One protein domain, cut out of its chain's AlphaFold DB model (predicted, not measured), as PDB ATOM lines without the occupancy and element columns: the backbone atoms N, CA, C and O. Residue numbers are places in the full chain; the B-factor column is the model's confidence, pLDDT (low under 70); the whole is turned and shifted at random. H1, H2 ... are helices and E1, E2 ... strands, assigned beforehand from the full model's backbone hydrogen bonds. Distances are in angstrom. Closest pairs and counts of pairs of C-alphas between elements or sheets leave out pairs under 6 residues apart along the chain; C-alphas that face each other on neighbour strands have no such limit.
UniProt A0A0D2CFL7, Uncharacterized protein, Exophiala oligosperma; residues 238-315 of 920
ATOM      1  N   SER A 238     151.009 304.753 247.627       39.88
ATOM      2  CA  SER A 238     149.816 305.609 247.584       39.88
ATOM      3  C   SER A 238     148.554 304.760 247.379       39.88
ATOM      4  O   SER A 238     148.588 303.707 246.744       39.88
ATOM      5  N   GLY A 239     147.440 305.193 247.973       47.34
ATOM      6  CA  GLY A 239     146.217 304.409 248.154       47.34
ATOM      7  C   GLY A 239     145.623 303.801 246.878       47.34
ATOM      8  O   GLY A 239     145.697 304.384 245.792       47.34
ATOM      9  N   ARG A 240     144.971 302.641 247.073       52.12
ATOM     10  CA  ARG A 240     144.296 301.811 246.058       52.12
ATOM     11  C   ARG A 240     143.587 302.666 245.000       52.12
ATOM     12  O   ARG A 240     142.842 303.592 245.328       52.12
ATOM     13  N   ASP A 241     143.852 302.374 243.731       54.75
ATOM     14  CA  ASP A 241     143.096 302.943 242.617       54.75
ATOM     15  C   ASP A 241     141.624 302.483 242.685       54.75
ATOM     16  O   ASP A 241     141.312 301.401 243.176       54.75
ATOM     17  N   SER A 242     140.710 303.318 242.205       51.88
ATOM     18  CA  SER A 242     139.279 303.048 242.033       51.88
ATOM     19  C   SER A 242     138.981 301.751 241.263       51.88
ATOM     20  O   SER A 242     137.970 301.111 241.548       51.88
ATOM     21  N   ASN A 243     139.867 301.317 240.353       55.28
ATOM     22  CA  ASN A 243     139.764 300.025 239.656       55.28
ATOM     23  C   ASN A 243     140.537 298.882 240.348       55.28
ATOM     24  O   ASN A 243     140.383 297.716 239.978       55.28
ATOM     25  N   ALA A 244     141.312 299.174 241.400       53.28
ATOM     26  CA  ALA A 244     142.156 298.203 242.104       53.28
ATOM     27  C   ALA A 244     141.374 297.166 242.922       53.28
ATOM     28  O   ALA A 244     141.968 296.250 243.486       53.28
ATOM     29  N   ALA A 245     140.044 297.258 242.987       52.16
ATOM     30  CA  ALA A 245     139.233 296.204 243.590       52.16
ATOM     31  C   ALA A 245     139.372 294.849 242.858       52.16
ATOM     32  O   ALA A 245     138.995 293.827 243.427       52.16
ATOM     33  N   MET A 246     139.918 294.822 241.633       66.38
ATOM     34  CA  MET A 246     140.014 293.610 240.810       66.38
ATOM     35  C   MET A 246     141.436 293.054 240.608       66.38
ATOM     36  O   MET A 246     141.581 292.058 239.901       66.38
ATOM     37  N   HIS A 247     142.491 293.644 241.187       84.25
ATOM     38  CA  HIS A 247     143.857 293.119 241.032       84.25
ATOM     39  C   HIS A 247     144.826 293.522 242.147       84.25
ATOM     40  O   HIS A 247     144.647 294.530 242.823       84.25
ATOM     41  N   ASP A 248     145.913 292.759 242.279       93.75
ATOM     42  CA  ASP A 248     146.941 292.941 243.313       93.75
ATOM     43  C   ASP A 248     148.095 293.875 242.898       93.75
ATOM     44  O   ASP A 248     149.121 293.925 243.567       93.75
ATOM     45  N   TYR A 249     147.950 294.634 241.810       94.56
ATOM     46  CA  TYR A 249     148.960 295.599 241.357       94.56
ATOM     47  C   TYR A 249     148.687 297.021 241.856       94.56
ATOM     48  O   TYR A 249     147.543 297.481 241.820       94.56
ATOM     49  N   ALA A 250     149.745 297.730 242.254       95.69
ATOM     50  CA  ALA A 250     149.726 299.157 242.568       95.69
ATOM     51  C   ALA A 250     150.634 299.944 241.622       95.69
ATOM     52  O   ALA A 250     151.722 299.483 241.279       95.69
ATOM     53  N   LEU A 251     150.179 301.138 241.234       96.75
ATOM     54  CA  LEU A 251     150.994 302.091 240.489       96.75
ATOM     55  C   LEU A 251     152.011 302.701 241.455       96.75
ATOM     56  O   LEU A 251     151.623 303.264 242.481       96.75
ATOM     57  N   VAL A 252     153.292 302.571 241.136       96.62
ATOM     58  CA  VAL A 252     154.406 303.119 241.910       96.62
ATOM     59  C   VAL A 252     155.256 303.942 240.958       96.62
ATOM     60  O   VAL A 252     155.735 303.419 239.956       96.62
ATOM     61  N   CYS A 253     155.418 305.227 241.254       97.06
ATOM     62  CA  CYS A 253     156.321 306.107 240.517       97.06
ATOM     63  C   CYS A 253     157.542 306.473 241.371       97.06
ATOM     64  O   CYS A 253     157.588 306.133 242.554       97.06
ATOM     65  N   ALA A 254     158.503 307.197 240.784       91.31
ATOM     66  CA  ALA A 254     159.748 307.618 241.443       91.31
ATOM     67  C   ALA A 254     159.553 308.240 242.843       91.31
ATOM     68  O   ALA A 254     160.371 308.031 243.737       91.31
ATOM     69  N   ASP A 255     158.445 308.958 243.062       92.94
ATOM     70  CA  ASP A 255     158.057 309.466 244.374       92.94
ATOM     71  C   ASP A 255     156.525 309.477 244.588       92.94
ATOM     72  O   ASP A 255     155.716 309.203 243.688       92.94
ATOM     73  N   ARG A 256     156.104 309.790 245.824       90.06
ATOM     74  CA  ARG A 256     154.687 309.830 246.229       90.06
ATOM     75  C   ARG A 256     153.886 310.899 245.476       90.06
ATOM     76  O   ARG A 256     152.722 310.662 245.149       90.06
ATOM     77  N   GLY A 257     154.485 312.062 245.234       91.50
ATOM     78  CA  GLY A 257     153.889 313.163 244.481       91.50
ATOM     79  C   GLY A 257     153.735 312.821 243.002       91.50
ATOM     80  O   GLY A 257     152.660 313.037 242.447       91.50
ATOM     81  N   GLY A 258     154.748 312.201 242.391       91.62
ATOM     82  CA  GLY A 258     154.682 311.648 241.039       91.62
ATOM     83  C   GLY A 258     153.570 310.606 240.905       91.62
ATOM     84  O   GLY A 258     152.741 310.696 240.004       91.62
ATOM     85  N   THR A 259     153.466 309.695 241.876       95.44
ATOM     86  CA  THR A 259     152.399 308.680 241.911       95.44
ATOM     87  C   THR A 259     151.007 309.307 241.964       95.44
ATOM     88  O   THR A 259     150.120 308.899 241.211       95.44
ATOM     89  N   GLN A 260     150.800 310.320 242.811       94.75
ATOM     90  CA  GLN A 260     149.510 311.006 242.894       94.75
ATOM     91  C   GLN A 260     149.197 311.790 241.615       94.75
ATOM     92  O   GLN A 260     148.105 311.654 241.075       94.75
ATOM     93  N   ARG A 261     150.169 312.536 241.080       94.56
ATOM     94  CA  ARG A 261     150.014 313.314 239.843       94.56
ATOM     95  C   ARG A 261     149.639 312.426 238.656       94.56
ATOM     96  O   ARG A 261     148.753 312.779 237.883       94.56
ATOM     97  N   CYS A 262     150.284 311.268 238.523       96.69
ATOM     98  CA  CYS A 262     149.988 310.329 237.447       96.69
ATOM     99  C   CYS A 262     148.625 309.661 237.632       96.69
ATOM    100  O   CYS A 262     147.858 309.558 236.673       96.69
ATOM    101  N   LYS A 263     148.258 309.311 238.869       95.38
ATOM    102  CA  LYS A 263     146.900 308.853 239.191       95.38
ATOM    103  C   LYS A 263     145.841 309.891 238.800       95.38
ATOM    104  O   LYS A 263     144.844 309.529 238.177       95.38
ATOM    105  N   ASP A 264     146.075 311.172 239.089       94.75
ATOM    106  CA  ASP A 264     145.160 312.268 238.741       94.75
ATOM    107  C   ASP A 264     145.033 312.448 237.213       94.75
ATOM    108  O   ASP A 264     143.956 312.768 236.708       94.75
ATOM    109  N   ARG A 265     146.089 312.127 236.449       95.94
ATOM    110  CA  ARG A 265     146.074 312.033 234.971       95.94
ATOM    111  C   ARG A 265     145.495 310.716 234.440       95.94
ATOM    112  O   ARG A 265     145.633 310.400 233.262       95.94
ATOM    113  N   SER A 266     144.783 309.964 235.279       96.75
ATOM    114  CA  SER A 266     144.148 308.690 234.933       96.75
ATOM    115  C   SER A 266     145.122 307.560 234.584       96.75
ATOM    116  O   SER A 266     144.754 306.692 233.791       96.75
ATOM    117  N   TYR A 267     146.326 307.536 235.167       97.50
ATOM    118  CA  TYR A 267     147.189 306.352 235.157       97.50
ATOM    119  C   TYR A 267     146.745 305.348 236.222       97.50
ATOM    120  O   TYR A 267     146.456 305.708 237.363       97.50
ATOM    121  N   TYR A 268     146.724 304.071 235.856       97.25
ATOM    122  CA  TYR A 268     146.373 302.961 236.732       97.25
ATOM    123  C   TYR A 268     147.072 301.669 236.301       97.25
ATOM    124  O   TYR A 268     147.622 301.569 235.207       97.25
ATOM    125  N   CYS A 269     147.045 300.653 237.160       97.69
ATOM    126  CA  CYS A 269     147.536 299.322 236.814       97.69
ATOM    127  C   CYS A 269     146.409 298.449 236.289       97.69
ATOM    128  O   CYS A 269     145.314 298.472 236.831       97.69
ATOM    129  N   LYS A 270     146.670 297.651 235.255       96.31
ATOM    130  CA  LYS A 270     145.776 296.558 234.852       96.31
ATOM    131  C   LYS A 270     146.049 295.312 235.695       96.31
ATOM    132  O   LYS A 270     147.127 295.151 236.266       96.31
ATOM    133  N   SER A 271     145.110 294.364 235.682       93.69
ATOM    134  CA  SER A 271     145.298 293.032 236.280       93.69
ATOM    135  C   SER A 271     146.464 292.239 235.679       93.69
ATOM    136  O   SER A 271     146.955 291.313 236.314       93.69
ATOM    137  N   SER A 272     146.944 292.628 234.495       94.38
ATOM    138  CA  SER A 272     148.150 292.085 233.861       94.38
ATOM    139  C   SER A 272     149.464 292.626 234.433       94.38
ATOM    140  O   SER A 272     150.524 292.241 233.949       94.38
ATOM    141  N   GLY A 273     149.423 293.555 235.393       93.75
ATOM    142  CA  GLY A 273     150.623 294.207 235.916       93.75
ATOM    143  C   GLY A 273     151.265 295.204 234.957       93.75
ATOM    144  O   GLY A 273     152.421 295.561 235.136       93.75
ATOM    145  N   ARG A 274     150.532 295.666 233.938       95.50
ATOM    146  CA  ARG A 274     150.971 296.749 233.049       95.50
ATOM    147  C   ARG A 274     150.299 298.063 233.422       95.50
ATOM    148  O   ARG A 274     149.114 298.072 233.766       95.50
ATOM    149  N   VAL A 275     151.046 299.155 233.295       95.62
ATOM    150  CA  VAL A 275     150.516 300.517 233.406       95.62
ATOM    151  C   VAL A 275     149.548 300.766 232.248       95.62
ATOM    152  O   VAL A 275     149.773 300.332 231.117       95.62
ATOM    153  N   ALA A 276     148.433 301.416 232.540       95.75
ATOM    154  CA  ALA A 276     147.438 301.846 231.577       95.75
ATOM    155  C   ALA A 276     146.973 303.258 231.918       95.75
ATOM    156  O   ALA A 276     147.005 303.667 233.076       95.75
ATOM    157  N   TYR A 277     146.508 303.989 230.913       96.94
ATOM    158  CA  TYR A 277     146.082 305.374 231.062       96.94
ATOM    159  C   TYR A 277     144.920 305.696 230.122       96.94
ATOM    160  O   TYR A 277     144.637 304.944 229.186       96.94
ATOM    161  N   ARG A 278     144.213 306.801 230.387       91.19
ATOM    162  CA  ARG A 278     143.210 307.362 229.457       91.19
ATOM    163  C   ARG A 278     143.809 308.394 228.501       91.19
ATOM    164  O   ARG A 278     143.345 308.501 227.373       91.19
ATOM    165  N   LEU A 279     144.820 309.128 228.960       90.56
ATOM    166  CA  LEU A 279     145.594 310.106 228.201       90.56
ATOM    167  C   LEU A 279     147.067 309.843 228.508       90.56
ATOM    168  O   LEU A 279     147.417 309.768 229.685       90.56
ATOM    169  N   SER A 280     147.895 309.651 227.478       93.31
ATOM    170  CA  SER A 280     149.328 309.442 227.687       93.31
ATOM    171  C   SER A 280     149.988 310.743 228.128       93.31
ATOM    172  O   SER A 280     149.713 311.816 227.589       93.31
ATOM    173  N   ASP A 281     150.904 310.625 229.067       96.00
ATOM    174  CA  ASP A 281     151.753 311.662 229.600       96.00
ATOM    175  C   ASP A 281     153.183 311.124 229.654       96.00
ATOM    176  O   ASP A 281     153.465 310.124 230.314       96.00
ATOM    177  N   TYR A 282     154.091 311.809 228.962       90.88
ATOM    178  CA  TYR A 282     155.470 311.354 228.803       90.88
ATOM    179  C   TYR A 282     156.194 311.147 230.144       90.88
ATOM    180  O   TYR A 282     156.968 310.200 230.297       90.88
ATOM    181  N   PHE A 283     155.925 312.000 231.138       93.38
ATOM    182  CA  PHE A 283     156.513 311.852 232.466       93.38
ATOM    183  C   PHE A 283     155.987 310.581 233.143       93.38
ATOM    184  O   PHE A 283     156.772 309.750 233.584       93.38
ATOM    185  N   CYS A 284     154.673 310.371 233.167       96.62
ATOM    186  CA  CYS A 284     154.084 309.194 233.804       96.62
ATOM    187  C   CYS A 284     154.427 307.868 233.105       96.62
ATOM    188  O   CYS A 284     154.554 306.850 233.781       96.62
ATOM    189  N   ASP A 285     154.624 307.873 231.786       94.12
ATOM    190  CA  ASP A 285     155.059 306.689 231.030       94.12
ATOM    191  C   ASP A 285     156.489 306.255 231.373       94.12
ATOM    192  O   ASP A 285     156.802 305.066 231.333       94.12
ATOM    193  N   THR A 286     157.355 307.211 231.709       92.75
ATOM    194  CA  THR A 286     158.777 306.954 231.978       92.75
ATOM    195  C   THR A 286     159.059 306.652 233.445       92.75
ATOM    196  O   THR A 286     159.950 305.860 233.742       92.75
ATOM    197  N   VAL A 287     158.312 307.261 234.368       95.81
ATOM    198  CA  VAL A 287     158.641 307.223 235.804       95.81
ATOM    199  C   VAL A 287     157.761 306.301 236.639       95.81
ATOM    200  O   VAL A 287     158.018 306.172 237.837       95.81
ATOM    201  N   CYS A 288     156.719 305.700 236.059       97.06
ATOM    202  CA  CYS A 288     155.762 304.867 236.783       97.06
ATOM    203  C   CYS A 288     155.755 303.419 236.299       97.06
ATOM    204  O   CYS A 288     155.754 303.135 235.106       97.06
ATOM    205  N   GLU A 289     155.639 302.488 237.241       97.38
ATOM    206  CA  GLU A 289     155.497 301.060 236.976       97.38
ATOM    207  C   GLU A 289     154.427 300.423 237.874       97.38
ATOM    208  O   GLU A 289     153.998 300.983 238.885       97.38
ATOM    209  N   CYS A 290     153.973 299.227 237.504       97.88
ATOM    210  CA  CYS A 290     153.008 298.464 238.286       97.88
ATOM    211  C   CYS A 290     153.710 297.394 239.112       97.88
ATOM    212  O   CYS A 290     154.229 296.419 238.570       97.88
ATOM    213  N   LYS A 291     153.678 297.531 240.440       96.44
ATOM    214  CA  LYS A 291     154.252 296.542 241.362       96.44
ATOM    215  C   LYS A 291     153.183 295.594 241.887       96.44
ATOM    216  O   LYS A 291     152.117 296.027 242.324       96.44
ATOM    217  N   ASN A 292     153.480 294.294 241.864       94.75
ATOM    218  CA  ASN A 292     152.625 293.264 242.447       94.75
ATOM    219  C   ASN A 292     152.749 293.287 243.979       94.75
ATOM    220  O   ASN A 292     153.812 293.003 244.525       94.75
ATOM    221  N   LEU A 293     151.654 293.590 244.674       91.00
ATOM    222  CA  LEU A 293     151.590 293.653 246.134       91.00
ATOM    223  C   LEU A 293     151.528 292.270 246.805       91.00
ATOM    224  O   LEU A 293     151.624 292.187 248.028       91.00
ATOM    225  N   ARG A 294     151.350 291.188 246.035       89.75
ATOM    226  CA  ARG A 294     151.316 289.797 246.521       89.75
ATOM    227  C   ARG A 294     152.401 288.911 245.914       89.75
ATOM    228  O   ARG A 294     152.227 287.693 245.865       89.75
ATOM    229  N   ALA A 295     153.507 289.481 245.440       79.62
ATOM    230  CA  ALA A 295     154.637 288.662 245.013       79.62
ATOM    231  C   ALA A 295     155.070 287.746 246.177       79.62
ATOM    232  O   ALA A 295     155.374 288.233 247.269       79.62
ATOM    233  N   GLN A 296     155.034 286.424 245.973       73.12
ATOM    234  CA  GLN A 296     155.546 285.489 246.974       73.12
ATOM    235  C   GLN A 296     157.057 285.720 247.146       73.12
ATOM    236  O   GLN A 296     157.727 286.062 246.167       73.12
ATOM    237  N   PRO A 297     157.610 285.549 248.360       63.53
ATOM    238  CA  PRO A 297     159.052 285.614 248.569       63.53
ATOM    239  C   PRO A 297     159.756 284.641 247.617       63.53
ATOM    240  O   PRO A 297     159.387 283.467 247.561       63.53
ATOM    241  N   LYS A 298     160.749 285.119 246.857       75.31
ATOM    242  CA  LYS A 298     161.497 284.268 245.923       75.31
ATOM    243  C   LYS A 298     162.273 283.198 246.711       75.31
ATOM    244  O   LYS A 298     162.950 283.557 247.679       75.31
ATOM    245  N   PRO A 299     162.197 281.907 246.342       61.34
ATOM    246  CA  PRO A 299     163.018 280.878 246.963       61.34
ATOM    247  C   PRO A 299     164.480 281.074 246.547       61.34
ATOM    248  O   PRO A 299     164.815 281.095 245.362       61.34
ATOM    249  N   CYS A 300     165.359 281.219 247.534       69.62
ATOM    250  CA  CYS A 300     166.800 281.292 247.321       69.62
ATOM    251  C   CYS A 300     167.435 279.970 247.740       69.62
ATOM    252  O   CYS A 300     167.175 279.482 248.842       69.62
ATOM    253  N   ALA A 301     168.265 279.393 246.873       65.56
ATOM    254  CA  ALA A 301     169.062 278.222 247.205       65.56
ATOM    255  C   ALA A 301     170.511 278.632 247.479       65.56
ATOM    256  O   ALA A 301     171.068 279.525 246.836       65.56
ATOM    257  N   ASN A 302     171.119 277.948 248.441       57.03
ATOM    258  CA  ASN A 302     172.550 278.003 248.684       57.03
ATOM    259  C   ASN A 302     173.193 276.864 247.883       57.03
ATOM    260  O   ASN A 302     172.878 275.698 248.134       57.03
ATOM    261  N   ILE A 303     174.023 277.198 246.895       65.25
ATOM    262  CA  ILE A 303     174.729 276.205 246.082       65.25
ATOM    263  C   ILE A 303     176.159 276.111 246.612       65.25
ATOM    264  O   ILE A 303     176.875 277.110 246.651       65.25
ATOM    265  N   TYR A 304     176.558 274.907 247.023       50.41
ATOM    266  CA  TYR A 304     177.917 274.614 247.468       50.41
ATOM    267  C   TYR A 304     178.726 274.082 246.290       50.41
ATOM    268  O   TYR A 304     178.530 272.941 245.872       50.41
ATOM    269  N   GLU A 305     179.656 274.884 245.784       41.34
ATOM    270  CA  GLU A 305     180.675 274.423 244.845       41.34
ATOM    271  C   GLU A 305     182.043 274.926 245.327       41.34
ATOM    272  O   GLU A 305     182.195 276.105 245.639       41.34
ATOM    273  N   ALA A 306     182.978 273.981 245.487       45.25
ATOM    274  CA  ALA A 306     184.367 274.111 245.951       45.25
ATOM    275  C   ALA A 306     184.815 275.523 246.410       45.25
ATOM    276  O   ALA A 306     185.387 276.290 245.638       45.25
ATOM    277  N   ASP A 307     184.603 275.803 247.701       41.06
ATOM    278  CA  ASP A 307     185.119 276.953 248.465       41.06
ATOM    279  C   ASP A 307     184.509 278.346 248.197       41.06
ATOM    280  O   ASP A 307     185.024 279.343 248.707       41.06
ATOM    281  N   LEU A 308     183.359 278.448 247.516       42.12
ATOM    282  CA  LEU A 308     182.581 279.698 247.443       42.12
ATOM    283  C   LEU A 308     181.108 279.491 247.822       42.12
ATOM    284  O   LEU A 308     180.365 278.762 247.169       42.12
ATOM    285  N   HIS A 309     180.660 280.193 248.867       46.97
ATOM    286  CA  HIS A 309     179.243 280.281 249.220       46.97
ATOM    287  C   HIS A 309     178.537 281.242 248.261       46.97
ATOM    288  O   HIS A 309     178.715 282.456 248.354       46.97
ATOM    289  N   LYS A 310     177.710 280.715 247.352       52.69
ATOM    290  CA  LYS A 310     176.882 281.536 246.465       52.69
ATOM    291  C   LYS A 310     175.404 281.325 246.778       52.69
ATOM    292  O   LYS A 310     174.870 280.226 246.638       52.69
ATOM    293  N   PHE A 311     174.734 282.405 247.173       48.50
ATOM    294  CA  PHE A 311     173.277 282.445 247.261       48.50
ATOM    295  C   PHE A 311     172.713 282.827 245.894       48.50
ATOM    296  O   PHE A 311     173.042 283.883 245.357       48.50
ATOM    297  N   VAL A 312     171.874 281.964 245.327       62.41
ATOM    298  CA  VAL A 312     171.186 282.217 244.058       62.41
ATOM    299  C   VAL A 312     169.686 282.186 244.326       62.41
ATOM    300  O   VAL A 312     169.148 281.179 244.789       62.41
ATOM    301  N   CYS A 313     169.010 283.304 244.072       64.69
ATOM    302  CA  CYS A 313     167.553 283.381 244.084       64.69
ATOM    303  C   CYS A 313     167.055 283.189 242.653       64.69
ATOM    304  O   CYS A 313     167.527 283.876 241.749       64.69
ATOM    305  N   PHE A 314     166.152 282.237 242.448       60.56
ATOM    306  CA  PHE A 314     165.629 281.923 241.121       60.56
ATOM    307  C   PHE A 314     164.363 282.734 240.850       60.56
ATOM    308  O   PHE A 314     163.521 282.890 241.738       60.56
ATOM    309  N   ASP A 315     164.247 283.253 239.628       44.38
ATOM    310  CA  ASP A 315     163.114 284.083 239.215       44.38
ATOM    311  C   ASP A 315     161.886 283.265 238.790       44.38
ATOM    312  O   ASP A 315     160.782 283.784 238.899       44.38
TER     313      ASP A 315
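AT A GLANCE: This is residues 238 to 315 of the 920 residues of an uncharacterized protein of Exophiala oligosperma (UniProt A0A0D2CFL7). A small head with a thin arm: in the head, a sheet of two strands, E1 and E2, has the helices H1 and H2 near the end where E1 stops and E2 starts, with a long looped stretch, residues 265 to 281, completing it. The arm is the strand hairpin of E3 and E4, reached through residues 293 to 299, and its tip, residues 304 to 309, sticks out free. The 78 printed residues hold two named helices and four named strands in the order E1 H1 H2 E2 E3 E4, with both two-stranded sheets, E1 - E2 and E3 - E4, antiparallel. The class is mixed, helices and strands, with under half of the residues, 37 of 78, in named elements. The whole is only just loose, close to extended, with a radius of gyration of the C-alphas of 17.3 A and spans of 56 by 26 by 18 A, the arm making the length.

IN THESE COORDINATES: Find C-alpha 249 at (148.960, 295.599, 241.357); from there E1 runs 12.9 A through residues 249 to 253. Its partner E2, residues 288 to 292, covers 13.3 A. Look next at H1, residues 256 to 264, 12.4 A long, and H2, residues 282 to 287, 8.7 A long. For the arm, start at C-alpha 300 at (166.800, 281.292, 247.321): E3, residues 300 to 305, is 15.7 A long, and E4, residues 308 to 313, runs 15.8 A to C-alpha 313 at (167.553, 283.381, 244.084).

HOW THE PARTS SIT: Begin at E1 and E2, antiparallel at 148 degrees, where N 252 and O 289 are 2.8 A apart, within hydrogen-bond range. The closest C-alphas of E1 and H1 are those of Cys 253 and Thr 259, 4.9 A apart. H1 and H2 form a helical hairpin and only just touch, with 3 pairs of C-alphas within 8 A, the closest being Cys 262 and Cys 284 at 5.6 A. Their lines stand at a steep tilt of 42 degrees, opposite ways. In H1 and H2 every O i to N i+4 pair is within hydrogen-bond range. Between these helices, residues 268 to 269 pair antiparallel with residues 275 to 276. Moving outward, E2 and E3 are apart. E3 and E4 form an antiparallel hairpin at 153 degrees, with N 301 and O 312 within hydrogen-bond range at 2.9 A.

THE WHOLE: The C-alphas of Leu 279 and Ala 306, the two farthest apart, are 55.8 A from each other. The printed part has no cut. The link from H1 to H2, 17 residues, is long. Look for pLDDT under 70 at residues 238 to 246, residue 297 and residues 299 to 315.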